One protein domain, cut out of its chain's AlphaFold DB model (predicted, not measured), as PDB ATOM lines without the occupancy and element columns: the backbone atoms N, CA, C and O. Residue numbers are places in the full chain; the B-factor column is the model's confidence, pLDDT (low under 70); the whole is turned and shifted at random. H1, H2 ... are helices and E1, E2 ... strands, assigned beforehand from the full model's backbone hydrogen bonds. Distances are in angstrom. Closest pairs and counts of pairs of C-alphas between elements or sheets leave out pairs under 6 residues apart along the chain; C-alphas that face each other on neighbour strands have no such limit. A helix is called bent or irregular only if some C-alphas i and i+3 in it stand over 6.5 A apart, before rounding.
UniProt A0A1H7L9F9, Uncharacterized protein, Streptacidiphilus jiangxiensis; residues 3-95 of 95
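Overview. This is residues 3 to 95 of the 95 residues of an uncharacterized protein of Streptacidiphilus jiangxiensis (UniProt A0A1H7L9F9). A twisted sheet of four long strands has H4 packed over one of its faces, with H1 and H2 gathered at the end of the sheet where E1 and E3 finish. The link from E2 to E3 lies at the opposite end. The printed part has 93 residues, in the order E1 E2 E3 H1 H2 H3 H4 E4; the sheet's order is E1 - E2 - E3 - E4, all antiparallel, and the class is mixed. It is compact, with a radius of gyration of the C-alphas of 13.3 A, yet elongated, spanning 43 by 24 by 22 A.

Arrangement. E1, residues 9 to 15, and E2, residues 21 to 27, form a hairpin, with N 12 and O 24 at 2.8 A. E2 and E3, residues 34 to 41, form another, with N 23 and O 39 at 2.8 A; E1 to E3 are a meander, each strand the antiparallel neighbour of the one before. E4, residues 88 to 94, is the antiparallel neighbour of E3, with N 38 and O 90 at 2.8 A. H4, residues 76 to 82, lies over E3 at a height over the sheet of 9.7 A and runs along the strands, at 20 degrees to E3 on the local plane; the closest C-alphas are those of Val 39 and His 77, 6.1 A. H1, residues 43 to 53, and H2, residues 58 to 67, only graze the sheet and only just touch, with 3 pairs of C-alphas within 8 A, the closest Leu 50 and Leu 61 at 6.6 A. H3, residues 69 to 72, is not on the sheet and is close to H4 but not clearly touching, Ile 72 and Trp 79 having the closest C-alphas at 6.1 A. Every O i to N i+4 pair is within hydrogen-bond range in H4, 5 of 7 in H1 and 4 of 6 in H2; H3 is too short for one.

Along the chain. E1 begins at C-alpha 9 (203.660, 183.484, 138.270) and E4 ends at C-alpha 94 (190.143, 183.659, 131.117). E3 measures 23.3 A, E1 and E4 20.3 A each, E2 19.9 A, H1 15.7 A and H2 15.1 A. H2 is irregular, with C-alphas 59 and 62 7.1 A apart, and H1 only just, with 44 and 47 6.8 A apart.

Size, cuts and confidence. The farthest C-alphas, of Gly 31 and Ala 56, are 43.6 A apart. The printed part has no cut and no long link. Residue 95 alone is under 70 in pLDDT.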
ATOM      1  N   LEU A   3     205.232 189.053 146.366       88.25
ATOM      2  CA  LEU A   3     205.990 187.878 146.792       88.25
ATOM      3  C   LEU A   3     206.864 187.377 145.638       88.25
ATOM      4  O   LEU A   3     206.517 187.542 144.465       88.25
ATOM      5  N   ARG A   4     208.004 186.764 145.967       84.25
ATOM      6  CA  ARG A   4     208.855 186.109 144.963       84.25
ATOM      7  C   ARG A   4     208.128 184.883 144.403       84.25
ATOM      8  O   ARG A   4     207.519 184.124 145.147       84.25
ATOM      9  N   ALA A   5     208.187 184.702 143.094       80.06
ATOM     10  CA  ALA A   5     207.544 183.595 142.400       80.06
ATOM     11  C   ALA A   5     208.342 183.235 141.139       80.06
ATOM     12  O   ALA A   5     209.213 183.993 140.705       80.06
ATOM     13  N   GLU A   6     208.048 182.069 140.566       78.75
ATOM     14  CA  GLU A   6     208.611 181.633 139.285       78.75
ATOM     15  C   GLU A   6     208.226 182.603 138.148       78.75
ATOM     16  O   GLU A   6     207.148 183.200 138.197       78.75
ATOM     17  N   PRO A   7     209.048 182.747 137.091       73.19
ATOM     18  CA  PRO A   7     208.679 183.526 135.911       73.19
ATOM     19  C   PRO A   7     207.308 183.108 135.355       73.19
ATOM     20  O   PRO A   7     207.049 181.922 135.160       73.19
ATOM     21  N   GLY A   8     206.420 184.078 135.111       70.31
ATOM     22  CA  GLY A   8     205.037 183.809 134.689       70.31
ATOM     23  C   GLY A   8     204.078 183.476 135.839       70.31
ATOM     24  O   GLY A   8     202.901 183.234 135.607       70.31
ATOM     25  N   ARG A   9     204.529 183.502 137.093       77.25
ATOM     26  CA  ARG A   9     203.660 183.484 138.270       77.25
ATOM     27  C   ARG A   9     203.940 184.725 139.096       77.25
ATOM     28  O   ARG A   9     205.088 185.107 139.294       77.25
ATOM     29  N   TYR A  10     202.898 185.338 139.622       80.56
ATOM     30  CA  TYR A  10     203.065 186.368 140.633       80.56
ATOM     31  C   TYR A  10     202.024 186.195 141.721       80.56
ATOM     32  O   TYR A  10     200.944 185.663 141.471       80.56
ATOM     33  N   VAL A  11     202.369 186.634 142.931       89.38
ATOM     34  CA  VAL A  11     201.430 186.761 144.044       89.38
ATOM     35  C   VAL A  11     201.652 188.111 144.709       89.38
ATOM     36  O   VAL A  11     202.742 188.399 145.197       89.38
ATOM     37  N   ASP A  12     200.618 188.941 144.732       93.38
ATOM     38  CA  ASP A  12     200.601 190.217 145.431       93.38
ATOM     39  C   ASP A  12     199.826 190.071 146.742       93.38
ATOM     40  O   ASP A  12     198.649 189.719 146.754       93.38
ATOM     41  N   ALA A  13     200.493 190.364 147.856       95.19
ATOM     42  CA  ALA A  13     199.917 190.364 149.193       95.19
ATOM     43  C   ALA A  13     199.577 191.793 149.639       95.19
ATOM     44  O   ALA A  13     200.403 192.711 149.542       95.19
ATOM     45  N   VAL A  14     198.368 191.984 150.159       96.25
ATOM     46  CA  VAL A  14     197.875 193.260 150.685       96.25
ATOM     47  C   VAL A  14     197.134 193.003 151.986       96.25
ATOM     48  O   VAL A  14     196.201 192.208 152.022       96.25
ATOM     49  N   LEU A  15     197.515 193.722 153.039       96.31
ATOM     50  CA  LEU A  15     196.685 193.843 154.230       96.31
ATOM     51  C   LEU A  15     195.706 195.000 154.016       96.31
ATOM     52  O   LEU A  15     196.124 196.129 153.756       96.31
ATOM     53  N   ARG A  16     194.409 194.710 154.065       96.25
ATOM     54  CA  ARG A  16     193.344 195.700 153.900       96.25
ATOM     55  C   ARG A  16     193.108 196.481 155.194       96.25
ATOM     56  O   ARG A  16     193.516 196.070 156.276       96.25
ATOM     57  N   ALA A  17     192.416 197.614 155.075       95.19
ATOM     58  CA  ALA A  17     192.072 198.472 156.211       95.19
ATOM     59  C   ALA A  17     191.114 197.805 157.217       95.19
ATOM     60  O   ALA A  17     191.125 198.160 158.390       95.19
ATOM     61  N   ASP A  18     190.317 196.831 156.768       95.25
ATOM     62  CA  ASP A  18     189.459 195.989 157.614       95.25
ATOM     63  C   ASP A  18     190.239 194.891 158.365       95.25
ATOM     64  O   ASP A  18     189.657 194.139 159.142       95.25
ATOM     65  N   GLY A  19     191.556 194.801 158.149       95.88
ATOM     66  CA  GLY A  19     192.437 193.816 158.761       95.88
ATOM     67  C   GLY A  19     192.533 192.495 158.001       95.88
ATOM     68  O   GLY A  19     193.337 191.655 158.393       95.88
ATOM     69  N   ALA A  20     191.781 192.290 156.916       97.62
ATOM     70  CA  ALA A  20     191.887 191.070 156.120       97.62
ATOM     71  C   ALA A  20     193.183 191.056 155.295       97.62
ATOM     72  O   ALA A  20     193.570 192.056 154.680       97.62
ATOM     73  N   LEU A  21     193.843 189.898 155.228       97.94
ATOM     74  CA  LEU A  21     194.975 189.684 154.328       97.94
ATOM     75  C   LEU A  21     194.460 189.114 153.008       97.94
ATOM     76  O   LEU A  21     193.808 188.075 152.980       97.94
ATOM     77  N   VAL A  22     194.796 189.767 151.902       97.56
ATOM     78  CA  VAL A  22     194.425 189.326 150.559       97.56
ATOM     79  C   VAL A  22     195.670 189.039 149.747       97.56
ATOM     80  O   VAL A  22     196.528 189.906 149.593       97.56
ATOM     81  N   LEU A  23     195.742 187.826 149.209       95.81
ATOM     82  CA  LEU A  23     196.782 187.386 148.290       95.81
ATOM     83  C   LEU A  23     196.153 187.166 146.919       95.81
ATOM     84  O   LEU A  23     195.294 186.303 146.755       95.81
ATOM     85  N   LYS A  24     196.564 187.963 145.939       93.81
ATOM     86  CA  LYS A  24     196.127 187.833 144.549       93.81
ATOM     87  C   LYS A  24     197.231 187.169 143.763       93.81
ATOM     88  O   LYS A  24     198.340 187.694 143.760       93.81
ATOM     89  N   GLY A  25     196.948 186.053 143.118       89.88
ATOM     90  CA  GLY A  25     197.909 185.407 142.246       89.88
ATOM     91  C   GLY A  25     197.416 185.308 140.819       89.88
ATOM     92  O   GLY A  25     196.225 185.146 140.578       89.88
ATOM     93  N   GLN A  26     198.361 185.358 139.890       85.44
ATOM     94  CA  GLN A  26     198.135 185.012 138.495       85.44
ATOM     95  C   GLN A  26     199.149 183.952 138.085       85.44
ATOM     96  O   GLN A  26     200.308 183.950 138.525       85.44
ATOM     97  N   LEU A  27     198.700 183.041 137.234       80.62
ATOM     98  CA  LEU A  27     199.516 182.049 136.569       80.62
ATOM     99  C   LEU A  27     199.384 182.230 135.056       80.62
ATOM    100  O   LEU A  27     198.379 181.864 134.455       80.62
ATOM    101  N   LEU A  28     200.445 182.758 134.459       77.00
ATOM    102  CA  LEU A  28     200.654 182.883 133.026       77.00
ATOM    103  C   LEU A  28     201.485 181.697 132.549       77.00
ATOM    104  O   LEU A  28     202.689 181.619 132.802       77.00
ATOM    105  N   ARG A  29     200.846 180.757 131.853       73.50
ATOM    106  CA  ARG A  29     201.545 179.668 131.165       73.50
ATOM    107  C   ARG A  29     201.391 179.847 129.655       73.50
ATOM    108  O   ARG A  29     200.259 179.936 129.189       73.50
ATOM    109  N   PRO A  30     202.487 179.864 128.875       78.19
ATOM    110  CA  PRO A  30     202.394 179.946 127.421       78.19
ATOM    111  C   PRO A  30     201.492 178.845 126.848       78.19
ATOM    112  O   PRO A  30     201.690 177.668 127.146       78.19
ATOM    113  N   GLY A  31     200.518 179.235 126.020       77.69
ATOM    114  CA  GLY A  31     199.593 178.307 125.362       77.69
ATOM    115  C   GLY A  31     198.472 177.755 126.251       77.69
ATOM    116  O   GLY A  31     197.793 176.822 125.828       77.69
ATOM    117  N   LEU A  32     198.280 178.297 127.457       77.31
ATOM    118  CA  LEU A  32     197.152 177.983 128.332       77.31
ATOM    119  C   LEU A  32     196.375 179.260 128.695       77.31
ATOM    120  O   LEU A  32     196.992 180.327 128.739       77.31
ATOM    121  N   PRO A  33     195.067 179.132 128.992       78.31
ATOM    122  CA  PRO A  33     194.248 180.193 129.571       78.31
ATOM    123  C   PRO A  33     194.924 180.866 130.765       78.31
ATOM    124  O   PRO A  33     195.612 180.214 131.566       78.31
ATOM    125  N   GLU A  34     194.708 182.168 130.890       80.81
ATOM    126  CA  GLU A  34     195.148 182.922 132.051       80.81
ATOM    127  C   GLU A  34     194.357 182.465 133.279       80.81
ATOM    128  O   GLU A  34     193.132 182.350 133.259       80.81
ATOM    129  N   TYR A  35     195.078 182.161 134.356       83.94
ATOM    130  CA  TYR A  35     194.468 181.740 135.608       83.94
ATOM    131  C   TYR A  35     194.756 182.760 136.700       83.94
ATOM    132  O   TYR A  35     195.901 182.911 137.135       83.94
ATOM    133  N   GLU A  36     193.703 183.411 137.176       89.50
ATOM    134  CA  GLU A  36     193.740 184.330 138.303       89.50
ATOM    135  C   GLU A  36     193.085 183.699 139.531       89.50
ATOM    136  O   GLU A  36     192.099 182.962 139.456       89.50
ATOM    137  N   TYR A  37     193.616 184.015 140.706       91.19
ATOM    138  CA  TYR A  37     193.003 183.621 141.960       91.19
ATOM    139  C   TYR A  37     193.192 184.679 143.039       91.19
ATOM    140  O   TYR A  37     194.181 185.412 143.087       91.19
ATOM    141  N   VAL A  38     192.234 184.727 143.956       94.81
ATOM    142  CA  VAL A  38     192.262 185.583 145.135       94.81
ATOM    143  C   VAL A  38     192.042 184.712 146.359       94.81
ATOM    144  O   VAL A  38     191.011 184.055 146.495       94.81
ATOM    145  N   VAL A  39     193.023 184.718 147.257       96.62
ATOM    146  CA  VAL A  39     192.935 184.099 148.575       96.62
ATOM    147  C   VAL A  39     192.734 185.193 149.608       96.62
ATOM    148  O   VAL A  39     193.577 186.081 149.744       96.62
ATOM    149  N   THR A  40     191.634 185.124 150.349       98.19
ATOM    150  CA  THR A  40     191.330 186.072 151.424       98.19
ATOM    151  C   THR A  40     191.424 185.349 152.755       98.19
ATOM    152  O   THR A  40     190.697 184.389 152.994       98.19
ATOM    153  N   LEU A  41     192.315 185.808 153.630       98.31
ATOM    154  CA  LEU A  41     192.335 185.423 155.031       98.31
ATOM    155  C   LEU A  41     191.578 186.489 155.842       98.31
ATOM    156  O   LEU A  41     192.028 187.639 155.890       98.31
ATOM    157  N   PRO A  42     190.450 186.124 156.471       97.81
ATOM    158  CA  PRO A  42     189.684 187.024 157.325       97.81
ATOM    159  C   PRO A  42     190.516 187.641 158.458       97.81
ATOM    160  O   PRO A  42     191.455 187.019 158.967       97.81
ATOM    161  N   ALA A  43     190.161 188.863 158.859       97.75
ATOM    162  CA  ALA A  43     190.917 189.661 159.827       97.75
ATOM    163  C   ALA A  43     191.105 188.947 161.175       97.75
ATOM    164  O   ALA A  43     192.178 189.006 161.772       97.75
ATOM    165  N   GLU A  44     190.093 188.210 161.627       97.75
ATOM    166  CA  GLU A  44     190.105 187.453 162.878       97.75
ATOM    167  C   GLU A  44     191.123 186.302 162.893       97.75
ATOM    168  O   GLU A  44     191.495 185.826 163.965       97.75
ATOM    169  N   GLN A  45     191.612 185.874 161.726       98.00
ATOM    170  CA  GLN A  45     192.615 184.815 161.593       98.00
ATOM    171  C   GLN A  45     194.034 185.348 161.365       98.00
ATOM    172  O   GLN A  45     194.998 184.586 161.441       98.00
ATOM    173  N   VAL A  46     194.194 186.653 161.124       97.44
ATOM    174  CA  VAL A  46     195.515 187.276 160.961       97.44
ATOM    175  C   VAL A  46     196.389 187.146 162.217       97.44
ATOM    176  O   VAL A  46     197.572 186.851 162.051       97.44
ATOM    177  N   PRO A  47     195.872 187.268 163.458       97.44
ATOM    178  CA  PRO A  47     196.668 186.986 164.655       97.44
ATOM    179  C   PRO A  47     197.244 185.563 164.684       97.44
ATOM    180  O   PRO A  47     198.434 185.393 164.920       97.44
ATOM    181  N   ALA A  48     196.451 184.546 164.330       97.62
ATOM    182  CA  ALA A  48     196.927 183.160 164.282       97.62
ATOM    183  C   ALA A  48     198.000 182.943 163.197       97.62
ATOM    184  O   ALA A  48     198.921 182.141 163.372       97.62
ATOM    185  N   LEU A  49     197.916 183.680 162.084       97.25
ATOM    186  CA  LEU A  49     198.969 183.693 161.070       97.25
ATOM    187  C   LEU A  49     200.254 184.344 161.604       97.25
ATOM    188  O   LEU A  49     201.332 183.801 161.389       97.25
ATOM    189  N   LEU A  50     200.157 185.476 162.308       97.19
ATOM    190  CA  LEU A  50     201.310 186.133 162.936       97.19
ATOM    191  C   LEU A  50     202.026 185.195 163.912       97.19
ATOM    192  O   LEU A  50     203.244 185.044 163.815       97.19
ATOM    193  N   ASP A  51     201.267 184.513 164.771       97.12
ATOM    194  CA  ASP A  51     201.794 183.522 165.714       97.12
ATOM    195  C   ASP A  51     202.506 182.378 164.979       97.12
ATOM    196  O   ASP A  51     203.642 182.034 165.305       97.12
ATOM    197  N   SER A  52     201.884 181.841 163.923       96.12
ATOM    198  CA  SER A  52     202.462 180.770 163.094       96.12
ATOM    199  C   SER A  52     203.755 181.190 162.387       96.12
ATOM    200  O   SER A  52     204.635 180.364 162.132       96.12
ATOM    201  N   LEU A  53     203.886 182.478 162.066       94.75
ATOM    202  CA  LEU A  53     205.077 183.047 161.442       94.75
ATOM    203  C   LEU A  53     206.136 183.487 162.467       94.75
ATOM    204  O   LEU A  53     207.252 183.806 162.058       94.75
ATOM    205  N   GLY A  54     205.816 183.500 163.766       96.19
ATOM    206  CA  GLY A  54     206.689 184.030 164.817       96.19
ATOM    207  C   GLY A  54     206.856 185.552 164.754       96.19
ATOM    208  O   GLY A  54     207.910 186.079 165.106       96.19
ATOM    209  N   VAL A  55     205.841 186.268 164.265       95.88
ATOM    210  CA  VAL A  55     205.878 187.717 164.035       95.88
ATOM    211  C   VAL A  55     205.120 188.439 165.145       95.88
ATOM    212  O   VAL A  55     203.925 188.239 165.323       95.88
ATOM    213  N   ALA A  56     205.790 189.349 165.852       91.81
ATOM    214  CA  ALA A  56     205.216 190.012 167.027       91.81
ATOM    215  C   ALA A  56     204.103 191.035 166.721       91.81
ATOM    216  O   ALA A  56     203.335 191.393 167.610       91.81
ATOM    217  N   ALA A  57     204.041 191.564 165.496       92.31
ATOM    218  CA  ALA A  57     203.091 192.612 165.137       92.31
ATOM    219  C   ALA A  57     202.723 192.592 163.652       92.31
ATOM    220  O   ALA A  57     203.538 192.261 162.792       92.31
ATOM    221  N   VAL A  58     201.518 193.077 163.348       92.00
ATOM    222  CA  VAL A  58     200.958 193.197 161.989       92.00
ATOM    223  C   VAL A  58     201.905 193.899 161.004       92.00
ATOM    224  O   VAL A  58     201.978 193.507 159.842       92.00
ATOM    225  N   GLY A  59     202.679 194.893 161.452       92.56
ATOM    226  CA  GLY A  59     203.657 195.585 160.602       92.56
ATOM    227  C   GLY A  59     204.760 194.674 160.039       92.56
ATOM    228  O   GLY A  59     205.303 194.964 158.977       92.56
ATOM    229  N   GLY A  60     205.053 193.556 160.709       94.44
ATOM    230  CA  GLY A  60     206.001 192.540 160.249       94.44
ATOM    231  C   GLY A  60     205.385 191.463 159.351       94.44
ATOM    232  O   GLY A  60     206.125 190.645 158.813       94.44
ATOM    233  N   LEU A  61     204.058 191.457 159.158       95.38
ATOM    234  CA  LEU A  61     203.363 190.406 158.408       95.38
ATOM    235  C   LEU A  61     203.841 190.331 156.960       95.38
ATOM    236  O   LEU A  61     204.252 189.275 156.495       95.38
ATOM    237  N   LEU A  62     203.782 191.455 156.243       94.94
ATOM    238  CA  LEU A  62     204.164 191.489 154.834       94.94
ATOM    239  C   LEU A  62     205.649 191.108 154.655       94.94
ATOM    240  O   LEU A  62     205.899 190.173 153.900       94.94
ATOM    241  N   PRO A  63     206.625 191.696 155.378       94.81
ATOM    242  CA  PRO A  63     208.012 191.227 155.333       94.81
ATOM    243  C   PRO A  63     208.174 189.717 155.569       94.81
ATOM    244  O   PRO A  63     208.838 189.049 154.784       94.81
ATOM    245  N   ALA A  64     207.499 189.151 156.573       94.56
ATOM    246  CA  ALA A  64     207.588 187.719 156.856       94.56
ATOM    247  C   ALA A  64     207.023 186.841 155.725       94.56
ATOM    248  O   ALA A  64     207.573 185.782 155.425       94.56
ATOM    249  N   LEU A  65     205.948 187.281 155.060       94.88
ATOM    250  CA  LEU A  65     205.435 186.600 153.866       94.88
ATOM    251  C   LEU A  65     206.430 186.689 152.702       94.88
ATOM    252  O   LEU A  65     206.562 185.735 151.941       94.88
ATOM    253  N   LEU A  66     207.142 187.812 152.561       92.88
ATOM    254  CA  LEU A  66     208.173 187.963 151.534       92.88
ATOM    255  C   LEU A  66     209.317 186.968 151.749       92.88
ATOM    256  O   LEU A  66     209.745 186.325 150.790       92.88
ATOM    257  N   ASP A  67     209.771 186.798 152.986       92.19
ATOM    258  CA  ASP A  67     210.857 185.869 153.314       92.19
ATOM    259  C   ASP A  67     210.475 184.404 153.049       92.19
ATOM    260  O   ASP A  67     211.333 183.595 152.704       92.19
ATOM    261  N   ARG A  68     209.178 184.075 153.113       90.75
ATOM    262  CA  ARG A  68     208.629 182.732 152.842       90.75
ATOM    263  C   ARG A  68     207.973 182.581 151.471       90.75
ATOM    264  O   ARG A  68     207.185 181.662 151.246       90.75
ATOM    265  N   SER A  69     208.271 183.479 150.537       89.25
ATOM    266  CA  SER A  69     207.605 183.516 149.228       89.25
ATOM    267  C   SER A  69     207.647 182.179 148.465       89.25
ATOM    268  O   SER A  69     206.678 181.822 147.793       89.25
ATOM    269  N   GLU A  70     208.742 181.423 148.588       86.81
ATOM    270  CA  GLU A  70     208.933 180.113 147.939       86.81
ATOM    271  C   GLU A  70     208.085 178.992 148.560       86.81
ATOM    272  O   GLU A  70     207.771 178.015 147.891       86.81
ATOM    273  N   GLU A  71     207.675 179.124 149.824       88.06
ATOM    274  CA  GLU A  71     206.753 178.182 150.475       88.06
ATOM    275  C   GLU A  71     205.298 178.487 150.085       88.06
ATOM    276  O   GLU A  71     204.483 177.588 149.865       88.06
ATOM    277  N   ILE A  72     204.974 179.782 149.996       88.56
ATOM    278  CA  ILE A  72     203.623 180.290 149.734       88.56
ATOM    279  C   ILE A  72     203.231 180.083 148.269       88.56
ATOM    280  O   ILE A  72     202.072 179.795 147.959       88.56
ATOM    281  N   THR A  73     204.178 180.248 147.347       85.19
ATOM    282  CA  THR A  73     203.970 180.038 145.911       85.19
ATOM    283  C   THR A  73     204.508 178.651 145.539       85.19
ATOM    284  O   THR A  73     205.613 178.328 145.943       85.19
ATOM    285  N   PRO A  74     203.761 177.769 144.835       77.88
ATOM    286  CA  PRO A  74     202.512 177.981 144.087       77.88
ATOM    287  C   PRO A  74     201.208 177.883 144.891       77.88
ATOM    288  O   PRO A  74     200.139 178.105 144.330       77.88
ATOM    289  N   ARG A  75     201.260 177.409 146.137       87.12
ATOM    290  CA  ARG A  75     200.121 176.751 146.794       87.12
ATOM    291  C   ARG A  75     199.505 177.604 147.905       87.12
ATOM    292  O   ARG A  75     199.193 177.084 148.968       87.12
ATOM    293  N   THR A  76     199.292 178.894 147.659       91.62
ATOM    294  CA  THR A  76     198.956 179.885 148.701       91.62
ATOM    295  C   THR A  76     197.745 179.498 149.551       91.62
ATOM    296  O   THR A  76     197.800 179.573 150.777       91.62
ATOM    297  N   HIS A  77     196.660 179.038 148.918       94.62
ATOM    298  CA  HIS A  77     195.459 178.601 149.637       94.62
ATOM    299  C   HIS A  77     195.716 177.366 150.507       94.62
ATOM    300  O   HIS A  77     195.321 177.340 151.670       94.62
ATOM    301  N   ALA A  78     196.411 176.364 149.966       94.62
ATOM    302  CA  ALA A  78     196.739 175.143 150.697       94.62
ATOM    303  C   ALA A  78     197.726 175.410 151.841       94.62
ATOM    304  O   ALA A  78     197.497 174.927 152.941       94.62
ATOM    305  N   TRP A  79     198.750 176.235 151.617       95.19
ATOM    306  CA  TRP A  79     199.729 176.621 152.634       95.19
ATOM    307  C   TRP A  79     199.058 177.260 153.860       95.19
ATOM    308  O   TRP A  79     199.283 176.831 154.986       95.19
ATOM    309  N   LEU A  80     198.137 178.212 153.659       96.69
ATOM    310  CA  LEU A  80     197.368 178.799 154.767       96.69
ATOM    311  C   LEU A  80     196.529 177.747 155.515       96.69
ATOM    312  O   LEU A  80     196.413 177.798 156.736       96.69
ATOM    313  N   ARG A  81     195.954 176.775 154.801       97.56
ATOM    314  CA  ARG A  81     195.183 175.684 155.420       97.56
ATOM    315  C   ARG A  81     196.056 174.698 156.190       97.56
ATOM    316  O   ARG A  81     195.602 174.182 157.208       97.56
ATOM    317  N   GLU A  82     197.282 174.443 155.736       96.75
ATOM    318  CA  GLU A  82     198.277 173.624 156.445       96.75
ATOM    319  C   GLU A  82     198.659 174.257 157.798       96.75
ATOM    320  O   GLU A  82     198.922 173.534 158.756       96.75
ATOM    321  N   LEU A  83     198.568 175.588 157.919       96.12
ATOM    322  CA  LEU A  83     198.693 176.326 159.187       96.12
ATOM    323  C   LEU A  83     197.421 176.286 160.062       96.12
ATOM    324  O   LEU A  83     197.355 176.946 161.095       96.12
ATOM    325  N   GLY A  84     196.383 175.547 159.659       97.50
ATOM    326  CA  GLY A  84     195.107 175.461 160.379       97.50
ATOM    327  C   GLY A  84     194.153 176.636 160.134       97.50
ATOM    328  O   GLY A  84     193.104 176.717 160.777       97.50
ATOM    329  N   LEU A  85     194.481 177.529 159.196       97.88
ATOM    330  CA  LEU A  85     193.667 178.696 158.866       97.88
ATOM    331  C   LEU A  85     192.570 178.342 157.853       97.88
ATOM    332  O   LEU A  85     192.608 177.331 157.146       97.88
ATOM    333  N   ARG A  86     191.562 179.206 157.765       97.75
ATOM    334  CA  ARG A  86     190.374 179.054 156.920       97.75
ATOM    335  C   ARG A  86     190.268 180.219 155.938       97.75
ATOM    336  O   ARG A  86     189.409 181.078 156.121       97.75
ATOM    337  N   PRO A  87     191.147 180.285 154.928       97.31
ATOM    338  CA  PRO A  87     191.041 181.294 153.891       97.31
ATOM    339  C   PRO A  87     189.927 180.966 152.891       97.31
ATOM    340  O   PRO A  87     189.699 179.806 152.524       97.31
ATOM    341  N   GLU A  88     189.289 182.014 152.395       97.00
ATOM    342  CA  GLU A  88     188.384 181.967 151.254       97.00
ATOM    343  C   GLU A  88     189.188 181.957 149.952       97.00
ATOM    344  O   GLU A  88     190.270 182.546 149.873       97.00
ATOM    345  N   LEU A  89     188.663 181.281 148.930       95.44
ATOM    346  CA  LEU A  89     189.277 181.186 147.610       95.44
ATOM    347  C   LEU A  89     188.265 181.591 146.545       95.44
ATOM    348  O   LEU A  89     187.188 181.006 146.447       95.44
ATOM    349  N   TRP A  90     188.659 182.547 145.716       94.00
ATOM    350  CA  TRP A  90     187.999 182.880 144.463       94.00
ATOM    351  C   TRP A  90     188.970 182.637 143.309       94.00
ATOM    352  O   TRP A  90     190.167 182.886 143.450       94.00
ATOM    353  N   VAL A  91     188.469 182.127 142.185       89.69
ATOM    354  CA  VAL A  91     189.271 181.782 141.004       89.69
ATOM    355  C   VAL A  91     188.565 182.265 139.744       89.69
ATOM    356  O   VAL A  91     187.337 182.200 139.662       89.69
ATOM    357  N   HIS A  92     189.343 182.708 138.763       86.12
ATOM    358  CA  HIS A  92     188.882 183.051 137.426       86.12
ATOM    359  C   HIS A  92     189.815 182.434 136.386       86.12
ATOM    360  O   HIS A  92     191.032 182.384 136.572       86.12
ATOM    361  N   LEU A  93     189.216 181.914 135.323       81.50
ATOM    362  CA  LEU A  93     189.906 181.355 134.172       81.50
ATOM    363  C   LEU A  93     189.458 182.182 132.967       81.50
ATOM    364  O   LEU A  93     188.256 182.228 132.700       81.50
ATOM    365  N   GLU A  94     190.399 182.852 132.312       74.75
ATOM    366  CA  GLU A  94     190.143 183.659 131.117       74.75
ATOM    367  C   GLU A  94     190.573 182.871 129.872       74.75
ATOM    368  O   GLU A  94     191.722 182.430 129.795       74.75
ATOM    369  N   ASP A  95     189.623 182.657 128.952       60.91
ATOM    370  CA  ASP A  95     189.765 181.856 127.720       60.91
ATOM    371  C   ASP A  95     190.565 182.558 126.608       60.91
ATOM    372  O   ASP A  95     190.330 183.764 126.357       60.91
TER     373      ASP A  95